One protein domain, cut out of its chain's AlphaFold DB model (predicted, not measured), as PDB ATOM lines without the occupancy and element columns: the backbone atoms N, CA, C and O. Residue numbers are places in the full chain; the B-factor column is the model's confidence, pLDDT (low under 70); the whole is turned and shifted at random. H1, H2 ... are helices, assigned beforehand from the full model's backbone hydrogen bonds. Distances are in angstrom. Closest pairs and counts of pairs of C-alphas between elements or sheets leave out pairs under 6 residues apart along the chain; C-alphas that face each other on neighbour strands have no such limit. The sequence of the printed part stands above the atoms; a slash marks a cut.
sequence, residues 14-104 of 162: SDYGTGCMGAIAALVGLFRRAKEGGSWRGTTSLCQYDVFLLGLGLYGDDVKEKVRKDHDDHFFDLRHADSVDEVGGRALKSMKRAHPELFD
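Overview. This is residues 14 to 104 of the 162 residues of an uncharacterized protein of Botryotinia fuckeliana (strain T4) (UniProt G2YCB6). The model is two separate groups of helices joined by one bare strip of chain: the long helix H1 with H2 set crosswise at its first residues, and a loose cluster round H5, in which H4 packs on H5 while H3 and H6 each come near an end of H5 without clearly touching it. After H1 the chain folds back along it through residues 37 to 45 to reach H2, and residues 56 to 60 then cross to the second group. The printed part has 91 residues with six named helices, H1 to H6 in order, and no named strand; the class is all helix. It is only just extended, close to loose, with a radius of gyration of the C-alphas of 18.7 A, and elongated, spanning 55 by 32 by 30 A.

Along the chain. H1 takes residues 14 to 36 and is the longest helix, 31.8 A from C-alpha 14 at (21.992, 42.259, -26.864) to C-alpha 36 at (2.123, 43.450, -2.081). H2 is residues 46 to 55, 14.2 A long, and H3 is residues 61 to 70, 14.5 A long. H4 is the short helix of residues 73 to 76. H5 takes residues 84 to 98 and measures 20.7 A. H6, residues 100 to 103, ends with its C-alpha at (41.616, 32.522, -18.722).

Arrangement. H1 touches H2 with residues 14 to 18 alone; the closest C-alphas, those of Ser 14 and Leu 46, are 5.6 A apart. Their lines are about perpendicular, at 82 degrees. H2 and H3 are apart, though a tight link of 5 residues joins them. H3 is close to H5 but not clearly touching, with the closest C-alphas, those of Asp 70 and Ala 98, 5.5 A apart and the lines about perpendicular at 89 degrees. H3 and H4 are apart. H5 touches H4 with residues 90 to 94 alone, and the closest C-alphas are those of Phe 75 and Arg 90, at 5.7 A. H6 is close to H5 but not clearly touching; the closest C-alphas, those of Lys 96 and Phe 103, are 7.0 A apart. H1 is apart from H3, H4, H5 and H6. In H1, H2, H3 and H5 every O i to N i+4 pair is within hydrogen-bond range, while H4 and H6 are too short for such a pair.

Size, cuts and confidence. The two C-alphas farthest apart are those of Gly 37 and Asp 73, at 55.6 A. Residues 54 to 66, of which 61 to 66 belong to H3, stand free, and so do residues 80 to 85. The printed part has no cut, and no link is long. The mean pLDDT of the printed part is 93.8, and no printed residue is under 70.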
ATOM      1  N   SER A  14      23.450  42.183 -26.864       90.25
ATOM      2  CA  SER A  14      21.992  42.259 -26.864       90.25
ATOM      3  C   SER A  14      21.365  41.068 -26.145       90.25
ATOM      4  O   SER A  14      20.528  41.263 -25.263       90.25
ATOM      5  N   ASP A  15      21.801  39.845 -26.461       91.00
ATOM      6  CA  ASP A  15      21.226  38.616 -25.903       91.00
ATOM      7  C   ASP A  15      21.468  38.503 -24.398       91.00
ATOM      8  O   ASP A  15      20.517  38.380 -23.620       91.00
ATOM      9  N   TYR A  16      22.732  38.597 -23.969       88.38
ATOM     10  CA  TYR A  16      23.081  38.478 -22.551       88.38
ATOM     11  C   TYR A  16      22.479  39.618 -21.739       88.38
ATOM     12  O   TYR A  16      21.864  39.381 -20.698       88.38
ATOM     13  N   GLY A  17      22.610  40.849 -22.229       92.12
ATOM     14  CA  GLY A  17      22.094  42.023 -21.545       92.12
ATOM     15  C   GLY A  17      20.576  42.000 -21.393       92.12
ATOM     16  O   GLY A  17      20.056  42.213 -20.295       92.12
ATOM     17  N   THR A  18      19.848  41.635 -22.447       95.81
ATOM     18  CA  THR A  18      18.386  41.477 -22.386       95.81
ATOM     19  C   THR A  18      17.976  40.321 -21.477       95.81
ATOM     20  O   THR A  18      16.992  40.440 -20.739       95.81
ATOM     21  N   GLY A  19      18.739  39.225 -21.473       94.62
ATOM     22  CA  GLY A  19      18.564  38.119 -20.530       94.62
ATOM     23  C   GLY A  19      18.692  38.574 -19.074       94.62
ATOM     24  O   GLY A  19      17.815  38.280 -18.257       94.62
ATOM     25  N   CYS A  20      19.718  39.371 -18.757       93.62
ATOM     26  CA  CYS A  20      19.889  39.982 -17.438       93.62
ATOM     27  C   CYS A  20      18.703  40.880 -17.066       93.62
ATOM     28  O   CYS A  20      18.180  40.771 -15.956       93.62
ATOM     29  N   MET A  21      18.218  41.714 -17.994       95.69
ATOM     30  CA  MET A  21      17.012  42.522 -17.765       95.69
ATOM     31  C   MET A  21      15.783  41.650 -17.473       95.69
ATOM     32  O   MET A  21      14.952  42.013 -16.641       95.69
ATOM     33  N   GLY A  22      15.683  40.480 -18.109       96.56
ATOM     34  CA  GLY A  22      14.605  39.518 -17.880       96.56
ATOM     35  C   GLY A  22      14.667  38.910 -16.484       96.56
ATOM     36  O   GLY A  22      13.658  38.879 -15.779       96.56
ATOM     37  N   ALA A  23      15.863  38.504 -16.051       95.50
ATOM     38  CA  ALA A  23      16.099  38.015 -14.697       95.50
ATOM     39  C   ALA A  23      15.756  39.084 -13.647       95.50
ATOM     40  O   ALA A  23      15.042  38.793 -12.688       95.50
ATOM     41  N   ILE A  24      16.178  40.336 -13.859       95.94
ATOM     42  CA  ILE A  24      15.822  41.466 -12.989       95.94
ATOM     43  C   ILE A  24      14.299  41.634 -12.928       95.94
ATOM     44  O   ILE A  24      13.738  41.703 -11.836       95.94
ATOM     45  N   ALA A  25      13.610  41.647 -14.072       97.06
ATOM     46  CA  ALA A  25      12.157  41.797 -14.113       97.06
ATOM     47  C   ALA A  25      11.430  40.663 -13.365       97.06
ATOM     48  O   ALA A  25      10.472  40.926 -12.633       97.06
ATOM     49  N   ALA A  26      11.903  39.420 -13.495       97.19
ATOM     50  CA  ALA A  26      11.361  38.273 -12.772       97.19
ATOM     51  C   ALA A  26      11.578  38.395 -11.254       97.19
ATOM     52  O   ALA A  26      10.627  38.241 -10.486       97.19
ATOM     53  N   LEU A  27      12.796  38.736 -10.817       96.75
ATOM     54  CA  LEU A  27      13.125  38.931  -9.401       96.75
ATOM     55  C   LEU A  27      12.323  40.083  -8.781       96.75
ATOM     56  O   LEU A  27      11.793  39.941  -7.680       96.75
ATOM     57  N   VAL A  28      12.161  41.195  -9.503       97.69
ATOM     58  CA  VAL A  28      11.315  42.322  -9.080       97.69
ATOM     59  C   VAL A  28       9.851  41.892  -8.965       97.69
ATOM     60  O   VAL A  28       9.188  42.237  -7.988       97.69
ATOM     61  N   GLY A  29       9.343  41.107  -9.919       97.81
ATOM     62  CA  GLY A  29       7.987  40.560  -9.863       97.81
ATOM     63  C   GLY A  29       7.766  39.643  -8.656       97.81
ATOM     64  O   GLY A  29       6.753  39.771  -7.969       97.81
ATOM     65  N   LEU A  30       8.723  38.760  -8.353       97.38
ATOM     66  CA  LEU A  30       8.692  37.900  -7.165       97.38
ATOM     67  C   LEU A  30       8.722  38.717  -5.871       97.38
ATOM     68  O   LEU A  30       7.924  38.465  -4.968       97.38
ATOM     69  N   PHE A  31       9.601  39.718  -5.799       97.81
ATOM     70  CA  PHE A  31       9.695  40.613  -4.651       97.81
ATOM     71  C   PHE A  31       8.372  41.343  -4.397       97.81
ATOM     72  O   PHE A  31       7.845  41.297  -3.284       97.81
ATOM     73  N   ARG A  32       7.792  41.959  -5.432       98.19
ATOM     74  CA  ARG A  32       6.508  42.659  -5.309       98.19
ATOM     75  C   ARG A  32       5.374  41.708  -4.958       98.19
ATOM     76  O   ARG A  32       4.581  42.019  -4.081       98.19
ATOM     77  N   ARG A  33       5.334  40.509  -5.545       98.25
ATOM     78  CA  ARG A  33       4.356  39.480  -5.160       98.25
ATOM     79  C   ARG A  33       4.447  39.132  -3.675       98.25
ATOM     80  O   ARG A  33       3.416  38.983  -3.032       98.25
ATOM     81  N   ALA A  34       5.655  39.007  -3.132       98.25
ATOM     82  CA  ALA A  34       5.856  38.691  -1.721       98.25
ATOM     83  C   ALA A  34       5.479  39.847  -0.777       98.25
ATOM     84  O   ALA A  34       5.076  39.595   0.357       98.25
ATOM     85  N   LYS A  35       5.623  41.104  -1.216       98.25
ATOM     86  CA  LYS A  35       5.354  42.297  -0.394       98.25
ATOM     87  C   LYS A  35       3.928  42.826  -0.510       98.25
ATOM     88  O   LYS A  35       3.371  43.288   0.478       98.25
ATOM     89  N   GLU A  36       3.364  42.769  -1.705       97.94
ATOM     90  CA  GLU A  36       2.123  43.450  -2.081       97.94
ATOM     91  C   GLU A  36       1.043  42.457  -2.550       97.94
ATOM     92  O   GLU A  36      -0.114  42.831  -2.728       97.94
ATOM     93  N   GLY A  37       1.390  41.180  -2.737       97.44
ATOM     94  CA  GLY A  37       0.508  40.187  -3.345       97.44
ATOM     95  C   GLY A  37       0.392  40.337  -4.869       97.44
ATOM     96  O   GLY A  37       1.169  41.036  -5.524       97.44
ATOM     97  N   GLY A  38      -0.582  39.637  -5.454       96.94
ATOM     98  CA  GLY A  38      -0.938  39.765  -6.871       96.94
ATOM     99  C   GLY A  38      -0.045  39.012  -7.865       96.94
ATOM    100  O   GLY A  38       0.782  38.171  -7.507       96.94
ATOM    101  N   SER A  39      -0.269  39.301  -9.151       96.88
ATOM    102  CA  SER A  39       0.496  38.769 -10.285       96.88
ATOM    103  C   SER A  39       1.161  39.914 -11.038       96.88
ATOM    104  O   SER A  39       0.515  40.914 -11.343       96.88
ATOM    105  N   TRP A  40       2.442  39.751 -11.359       97.12
ATOM    106  CA  TRP A  40       3.258  40.779 -12.002       97.12
ATOM    107  C   TRP A  40       3.736  40.291 -13.366       97.12
ATOM    108  O   TRP A  40       4.130  39.135 -13.512       97.12
ATOM    109  N   ARG A  41       3.714  41.178 -14.364       96.06
ATOM    110  CA  ARG A  41       4.196  40.901 -15.719       96.06
ATOM    111  C   ARG A  41       5.429  41.751 -16.006       96.06
ATOM    112  O   ARG A  41       5.338  42.973 -16.013       96.06
ATOM    113  N   GLY A  42       6.555  41.093 -16.266       94.44
ATOM    114  CA  GLY A  42       7.761  41.706 -16.818       94.44
ATOM    115  C   GLY A  42       7.862  41.430 -18.316       94.44
ATOM    116  O   GLY A  42       7.505  40.342 -18.767       94.44
ATOM    117  N   THR A  43       8.335  42.400 -19.091       95.62
ATOM    118  CA  THR A  43       8.603  42.242 -20.526       95.62
ATOM    119  C   THR A  43       9.990  42.767 -20.842       95.62
ATOM    120  O   THR A  43      10.390  43.800 -20.308       95.62
ATOM    121  N   THR A  44      10.694  42.092 -21.742       96.06
ATOM    122  CA  THR A  44      12.005  42.508 -22.240       96.06
ATOM    123  C   THR A  44      12.022  42.510 -23.762       96.06
ATOM    124  O   THR A  44      11.196  41.867 -24.408       96.06
ATOM    125  N   SER A  45      12.934  43.286 -24.341       96.06
ATOM    126  CA  SER A  45      13.106  43.408 -25.786       96.06
ATOM    127  C   SER A  45      14.576  43.655 -26.092       96.06
ATOM    128  O   SER A  45      15.161  44.573 -25.519       96.06
ATOM    129  N   LEU A  46      15.130  42.860 -27.013       95.56
ATOM    130  CA  LEU A  46      16.495  43.027 -27.525       95.56
ATOM    131  C   LEU A  46      16.698  44.449 -28.059       95.56
ATOM    132  O   LEU A  46      17.604  45.156 -27.640       95.56
ATOM    133  N   CYS A  47      15.760  44.915 -28.886       95.50
ATOM    134  CA  CYS A  47      15.811  46.248 -29.478       95.50
ATOM    135  C   CYS A  47      15.763  47.364 -28.421       95.50
ATOM    136  O   CYS A  47      16.537  48.313 -28.489       95.50
ATOM    137  N   GLN A  48      14.890  47.256 -27.410       95.88
ATOM    138  CA  GLN A  48      14.842  48.267 -26.343       95.88
ATOM    139  C   GLN A  48      16.118  48.280 -25.500       95.88
ATOM    140  O   GLN A  48      16.556  49.351 -25.085       95.88
ATOM    141  N   TYR A  49      16.722  47.116 -25.262       95.25
ATOM    142  CA  TYR A  49      18.002  47.038 -24.569       95.25
ATOM    143  C   TYR A  49      19.129  47.697 -25.379       95.25
ATOM    144  O   TYR A  49      19.897  48.480 -24.822       95.25
ATOM    145  N   ASP A  50      19.179  47.473 -26.691       93.06
ATOM    146  CA  ASP A  50      20.175  48.108 -27.563       93.06
ATOM    147  C   ASP A  50      19.996  49.631 -27.628       93.06
ATOM    148  O   ASP A  50      20.969  50.378 -27.522       93.06
ATOM    149  N   VAL A  51      18.752  50.115 -27.728       95.12
ATOM    150  CA  VAL A  51      18.442  51.555 -27.663       95.12
ATOM    151  C   VAL A  51      18.872  52.144 -26.321       95.12
ATOM    152  O   VAL A  51      19.448  53.232 -26.285       95.12
ATOM    153  N   PHE A  52      18.631  51.427 -25.220       94.25
ATOM    154  CA  PHE A  52      19.100  51.829 -23.899       94.25
ATOM    155  C   PHE A  52      20.631  51.930 -23.853       94.25
ATOM    156  O   PHE A  52      21.138  52.964 -23.425       94.25
ATOM    157  N   LEU A  53      21.361  50.921 -24.342       91.94
ATOM    158  CA  LEU A  53      22.827  50.943 -24.397       91.94
ATOM    159  C   LEU A  53      23.361  52.124 -25.213       91.94
ATOM    160  O   LEU A  53      24.278  52.807 -24.764       91.94
ATOM    161  N   LEU A  54      22.769  52.404 -26.378       91.12
ATOM    162  CA  LEU A  54      23.128  53.576 -27.185       91.12
ATOM    163  C   LEU A  54      22.869  54.888 -26.430       91.12
ATOM    164  O   LEU A  54      23.662  55.827 -26.525       91.12
ATOM    165  N   GLY A  55      21.789  54.940 -25.647       95.75
ATOM    166  CA  GLY A  55      21.428  56.082 -24.808       95.75
ATOM    167  C   GLY A  55      22.393  56.360 -23.649       95.75
ATOM    168  O   GLY A  55      22.408  57.482 -23.147       95.75
ATOM    169  N   LEU A  56      23.227  55.392 -23.247       94.06
ATOM    170  CA  LEU A  56      24.267  55.591 -22.225       94.06
ATOM    171  C   LEU A  56      25.462  56.411 -22.737       94.06
ATOM    172  O   LEU A  56      26.275  56.877 -21.938       94.06
ATOM    173  N   GLY A  57      25.557  56.614 -24.053       93.31
ATOM    174  CA  GLY A  57      26.661  57.320 -24.687       93.31
ATOM    175  C   GLY A  57      27.918  56.462 -24.844       93.31
ATOM    176  O   GLY A  57      27.962  55.280 -24.512       93.31
ATOM    177  N   LEU A  58      28.956  57.071 -25.413       90.62
ATOM    178  CA  LEU A  58      30.238  56.413 -25.656       90.62
ATOM    179  C   LEU A  58      31.246  56.787 -24.571       90.62
ATOM    180  O   LEU A  58      31.231  57.904 -24.058       90.62
ATOM    181  N   TYR A  59      32.185  55.881 -24.301       92.25
ATOM    182  CA  TYR A  59      33.369  56.206 -23.508       92.25
ATOM    183  C   TYR A  59      34.160  57.387 -24.108       92.25
ATOM    184  O   TYR A  59      34.062  57.678 -25.306       92.25
ATOM    185  N   GLY A  60      34.969  58.048 -23.273       96.06
ATOM    186  CA  GLY A  60      35.922  59.072 -23.709       96.06
ATOM    187  C   GLY A  60      36.943  58.528 -24.711       96.06
ATOM    188  O   GLY A  60      37.163  57.316 -24.809       96.06
ATOM    189  N   ASP A  61      37.540  59.419 -25.502       94.69
ATOM    190  CA  ASP A  61      38.490  59.019 -26.548       94.69
ATOM    191  C   ASP A  61      39.760  58.384 -25.971       94.69
ATOM    192  O   ASP A  61      40.297  57.453 -26.564       94.69
ATOM    193  N   ASP A  62      40.153  58.778 -24.761       96.12
ATOM    194  CA  ASP A  62      41.231  58.168 -23.982       96.12
ATOM    195  C   ASP A  62      40.990  56.669 -23.727       96.12
ATOM    196  O   ASP A  62      41.859  55.831 -23.985       96.12
ATOM    197  N   VAL A  63      39.781  56.308 -23.286       94.94
ATOM    198  CA  VAL A  63      39.394  54.913 -23.043       94.94
ATOM    199  C   VAL A  63      39.290  54.151 -24.361       94.94
ATOM    200  O   VAL A  63      39.785  53.027 -24.457       94.94
ATOM    201  N   LYS A  64      38.692  54.752 -25.399       90.94
ATOM    202  CA  LYS A  64      38.584  54.121 -26.727       90.94
ATOM    203  C   LYS A  64      39.955  53.810 -27.317       90.94
ATOM    204  O   LYS A  64      40.135  52.737 -27.888       90.94
ATOM    205  N   GLU A  65      40.904  54.736 -27.220       92.31
ATOM    206  CA  GLU A  65      42.267  54.536 -27.711       92.31
ATOM    207  C   GLU A  65      43.000  53.453 -26.932       92.31
ATOM    208  O   GLU A  65      43.675  52.628 -27.548       92.31
ATOM    209  N   LYS A  66      42.850  53.429 -25.603       92.12
ATOM    210  CA  LYS A  66      43.446  52.386 -24.765       92.12
ATOM    211  C   LYS A  66      42.942  51.003 -25.172       92.12
ATOM    212  O   LYS A  66      43.749  50.168 -25.554       92.12
ATOM    213  N   VAL A  67      41.620  50.816 -25.210       89.44
ATOM    214  CA  VAL A  67      41.008  49.540 -25.616       89.44
ATOM    215  C   VAL A  67      41.447  49.153 -27.028       89.44
ATOM    216  O   VAL A  67      41.769  47.999 -27.279       89.44
ATOM    217  N   ARG A  68      41.525  50.106 -27.967       89.12
ATOM    218  CA  ARG A  68      41.981  49.802 -29.331       89.12
ATOM    219  C   ARG A  68      43.407  49.259 -29.384       89.12
ATOM    220  O   ARG A  68      43.652  48.365 -30.183       89.12
ATOM    221  N   LYS A  69      44.317  49.779 -28.555       91.50
ATOM    222  CA  LYS A  69      45.726  49.348 -28.506       91.50
ATOM    223  C   LYS A  69      45.905  47.938 -27.945       91.50
ATOM    224  O   LYS A  69      46.905  47.299 -28.256       91.50
ATOM    225  N   ASP A  70      44.953  47.454 -27.151       89.56
ATOM    226  CA  ASP A  70      44.998  46.105 -26.577       89.56
ATOM    227  C   ASP A  70      44.657  45.023 -27.633       89.56
ATOM    228  O   ASP A  70      45.044  43.852 -27.525       89.56
ATOM    229  N   HIS A  71      43.977  45.417 -28.713       90.50
ATOM    230  CA  HIS A  71      43.558  44.542 -29.807       90.50
ATOM    231  C   HIS A  71      44.478  44.673 -31.038       90.50
ATOM    232  O   HIS A  71      45.161  45.672 -31.222       90.50
ATOM    233  N   ASP A  72      44.540  43.632 -31.870       88.81
ATOM    234  CA  ASP A  72      45.424  43.543 -33.040       88.81
ATOM    235  C   ASP A  72      44.646  43.794 -34.326       88.81
ATOM    236  O   ASP A  72      43.418  43.701 -34.353       88.81
ATOM    237  N   ASP A  73      45.378  44.044 -35.407       89.75
ATOM    238  CA  ASP A  73      44.811  44.352 -36.721       89.75
ATOM    239  C   ASP A  73      43.814  43.283 -37.186       89.75
ATOM    240  O   ASP A  73      42.735  43.610 -37.670       89.75
ATOM    241  N   HIS A  74      44.096  42.006 -36.904       90.31
ATOM    242  CA  HIS A  74      43.212  40.901 -37.275       90.31
ATOM    243  C   HIS A  74      41.799  41.013 -36.671       90.31
ATOM    244  O   HIS A  74      40.814  40.624 -37.309       90.31
ATOM    245  N   PHE A  75      41.673  41.552 -35.455       91.12
ATOM    246  CA  PHE A  75      40.375  41.835 -34.842       91.12
ATOM    247  C   PHE A  75      39.664  43.007 -35.532       91.12
ATOM    248  O   PHE A  75      38.443  42.994 -35.679       91.12
ATOM    249  N   PHE A  76      40.411  44.020 -35.975       91.31
ATOM    250  CA  PHE A  76      39.847  45.187 -36.656       91.31
ATOM    251  C   PHE A  76      39.513  44.953 -38.133       91.31
ATOM    252  O   PHE A  76      38.740  45.734 -38.686       91.31
ATOM    253  N   ASP A  77      40.002  43.859 -38.721       92.31
ATOM    254  CA  ASP A  77      39.663  43.390 -40.070       92.31
ATOM    255  C   ASP A  77      38.255  42.771 -40.186       92.31
ATOM    256  O   ASP A  77      37.900  42.270 -41.253       92.31
ATOM    257  N   LEU A  78      37.458  42.755 -39.111       93.00
ATOM    258  CA  LEU A  78      36.074  42.272 -39.144       93.00
ATOM    259  C   LEU A  78      35.195  43.128 -40.067       93.00
ATOM    260  O   LEU A  78      35.282  44.359 -40.076       93.00
ATOM    261  N   ARG A  79      34.315  42.466 -40.819       93.38
ATOM    262  CA  ARG A  79      33.441  43.049 -41.844       93.38
ATOM    263  C   ARG A  79      31.974  42.723 -41.592       93.38
ATOM    264  O   ARG A  79      31.633  41.796 -40.864       93.38
ATOM    265  N   HIS A  80      31.088  43.457 -42.260       92.88
ATOM    266  CA  HIS A  80      29.633  43.272 -42.156       92.88
ATOM    267  C   HIS A  80      29.134  41.863 -42.539       92.88
ATOM    268  O   HIS A  80      28.043  41.472 -42.131       92.88
ATOM    269  N   ALA A  81      29.902  41.131 -43.354       94.06
ATOM    270  CA  ALA A  81      29.553  39.804 -43.861       94.06
ATOM    271  C   ALA A  81      30.154  38.650 -43.039       94.06
ATOM    272  O   ALA A  81      29.894  37.488 -43.356       94.06
ATOM    273  N   ASP A  82      30.955  38.946 -42.010       93.38
ATOM    274  CA  ASP A  82      31.514  37.911 -41.143       93.38
ATOM    275  C   ASP A  82      30.416  37.287 -40.275       93.38
ATOM    276  O   ASP A  82      29.520  37.964 -39.761       93.38
ATOM    277  N   SER A  83      30.481  35.967 -40.109       91.75
ATOM    278  CA  SER A  83      29.535  35.240 -39.268       91.75
ATOM    279  C   SER A  83      29.767  35.538 -37.786       91.75
ATOM    280  O   SER A  83      30.856  35.934 -37.370       91.75
ATOM    281  N   VAL A  84      28.755  35.271 -36.958       87.06
ATOM    282  CA  VAL A  84      28.880  35.371 -35.494       87.06
ATOM    283  C   VAL A  84      30.007  34.472 -34.969       87.06
ATOM    284  O   VAL A  84      30.727  34.876 -34.058       87.06
ATOM    285  N   ASP A  85      30.208  33.298 -35.572       88.94
ATOM    286  CA  ASP A  85      31.296  32.386 -35.204       88.94
ATOM    287  C   ASP A  85      32.675  33.001 -35.474       88.94
ATOM    288  O   ASP A  85      33.573  32.904 -34.635       88.94
ATOM    289  N   GLU A  86      32.845  33.673 -36.616       92.88
ATOM    290  CA  GLU A  86      34.097  34.346 -36.970       92.88
ATOM    291  C   GLU A  86      34.346  35.556 -36.062       92.88
ATOM    292  O   GLU A  86      35.420  35.694 -35.470       92.88
ATOM    293  N   VAL A  87      33.321  36.392 -35.882       91.62
ATOM    294  CA  VAL A  87      33.340  37.570 -35.008       91.62
ATOM    295  C   VAL A  87      33.714  37.177 -33.574       91.62
ATOM    296  O   VAL A  87      34.678  37.708 -33.012       91.62
ATOM    297  N   GLY A  88      33.017  36.193 -32.999       90.69
ATOM    298  CA  GLY A  88      33.282  35.686 -31.653       90.69
ATOM    299  C   GLY A  88      34.634  34.980 -31.539       90.69
ATOM    300  O   GLY A  88      35.351  35.151 -30.550       90.69
ATOM    301  N   GLY A  89      35.035  34.233 -32.569       92.25
ATOM    302  CA  GLY A  89      36.328  33.560 -32.634       92.25
ATOM    303  C   GLY A  89      37.507  34.534 -32.604       92.25
ATOM    304  O   GLY A  89      38.454  34.334 -31.834       92.25
ATOM    305  N   ARG A  90      37.453  35.616 -33.392       93.25
ATOM    306  CA  ARG A  90      38.484  36.669 -33.379       93.25
ATOM    307  C   ARG A  90      38.488  37.446 -32.071       93.25
ATOM    308  O   ARG A  90      39.565  37.668 -31.514       93.25
ATOM    309  N   ALA A  91      37.312  37.790 -31.545       91.69
ATOM    310  CA  ALA A  91      37.185  38.445 -30.247       91.69
ATOM    311  C   ALA A  91      37.850  37.621 -29.136       91.69
ATOM    312  O   ALA A  91      38.693  38.133 -28.400       91.69
ATOM    313  N   LEU A  92      37.555  36.320 -29.069       92.12
ATOM    314  CA  LEU A  92      38.123  35.416 -28.071       92.12
ATOM    315  C   LEU A  92      39.647  35.280 -28.203       92.12
ATOM    316  O   LEU A  92      40.354  35.298 -27.194       92.12
ATOM    317  N   LYS A  93      40.169  35.146 -29.430       93.56
ATOM    318  CA  LYS A  93      41.622  35.104 -29.676       93.56
ATOM    319  C   LYS A  93      42.297  36.388 -29.203       93.56
ATOM    320  O   LYS A  93      43.312  36.322 -28.512       93.56
ATOM    321  N   SER A  94      41.715  37.539 -29.534       93.50
ATOM    322  CA  SER A  94      42.257  38.830 -29.128       93.50
ATOM    323  C   SER A  94      42.215  39.017 -27.610       93.50
ATOM    324  O   SER A  94      43.226  39.409 -27.029       93.50
ATOM    325  N   MET A  95      41.116  38.640 -26.947       92.50
ATOM    326  CA  MET A  95      41.016  38.667 -25.484       92.50
ATOM    327  C   MET A  95      42.070  37.795 -24.807       92.50
ATOM    328  O   MET A  95      42.685  38.236 -23.845       92.50
ATOM    329  N   LYS A  96      42.311  36.574 -25.298       92.94
ATOM    330  CA  LYS A  96      43.335  35.683 -24.722       92.94
ATOM    331  C   LYS A  96      44.742  36.268 -24.801       92.94
ATOM    332  O   LYS A  96      45.558  35.981 -23.933       92.94
ATOM    333  N   ARG A  97      45.031  37.057 -25.840       93.50
ATOM    334  CA  ARG A  97      46.313  37.756 -25.981       93.50
ATOM    335  C   ARG A  97      46.392  38.978 -25.066       93.50
ATOM    336  O   ARG A  97      47.406  39.154 -24.405       93.50
ATOM    337  N   ALA A  98      45.357  39.818 -25.070       92.19
ATOM    338  CA  ALA A  98      45.330  41.075 -24.321       92.19
ATOM    339  C   ALA A  98      45.235  40.853 -22.804       92.19
ATOM    340  O   ALA A  98      45.875  41.557 -22.031       92.19
ATOM    341  N   HIS A  99      44.449  39.853 -22.405       92.38
ATOM    342  CA  HIS A  99      44.062  39.575 -21.027       92.38
ATOM    343  C   HIS A  99      44.109  38.066 -20.719       92.38
ATOM    344  O   HIS A  99      43.069  37.443 -20.458       92.38
ATOM    345  N   PRO A 100      45.294  37.425 -20.781       94.50
ATOM    346  CA  PRO A 100      45.432  35.996 -20.501       94.50
ATOM    347  C   PRO A 100      44.971  35.620 -19.084       94.50
ATOM    348  O   PRO A 100      44.455  34.520 -18.893       94.50
ATOM    349  N   GLU A 101      45.073  36.539 -18.119       95.31
ATOM    350  CA  GLU A 101      44.669  36.354 -16.720       95.31
ATOM    351  C   GLU A 101      43.179  36.029 -16.555       95.31
ATOM    352  O   GLU A 101      42.777  35.360 -15.599       95.31
ATOM    353  N   LEU A 102      42.335  36.456 -17.501       92.31
ATOM    354  CA  LEU A 102      40.913  36.104 -17.502       92.31
ATOM    355  C   LEU A 102      40.702  34.604 -17.732       92.31
ATOM    356  O   LEU A 102      39.680  34.057 -17.319       92.31
ATOM    357  N   PHE A 103      41.676  33.931 -18.349       93.25
ATOM    358  CA  PHE A 103      41.616  32.522 -18.722       93.25
ATOM    359  C   PHE A 103      42.415  31.591 -17.804       93.25
ATOM    360  O   PHE A 103      42.500  30.391 -18.089       93.25
ATOM    361  N   ASP A 104      42.951  32.121 -16.700       94.88
ATOM    362  CA  ASP A 104      43.612  31.346 -15.654       94.88
ATOM    363  C   ASP A 104      42.716  30.206 -15.150       94.88
ATOM    364  O   ASP A 104      41.506  30.362 -14.975       94.88
TER     365      ASP A 104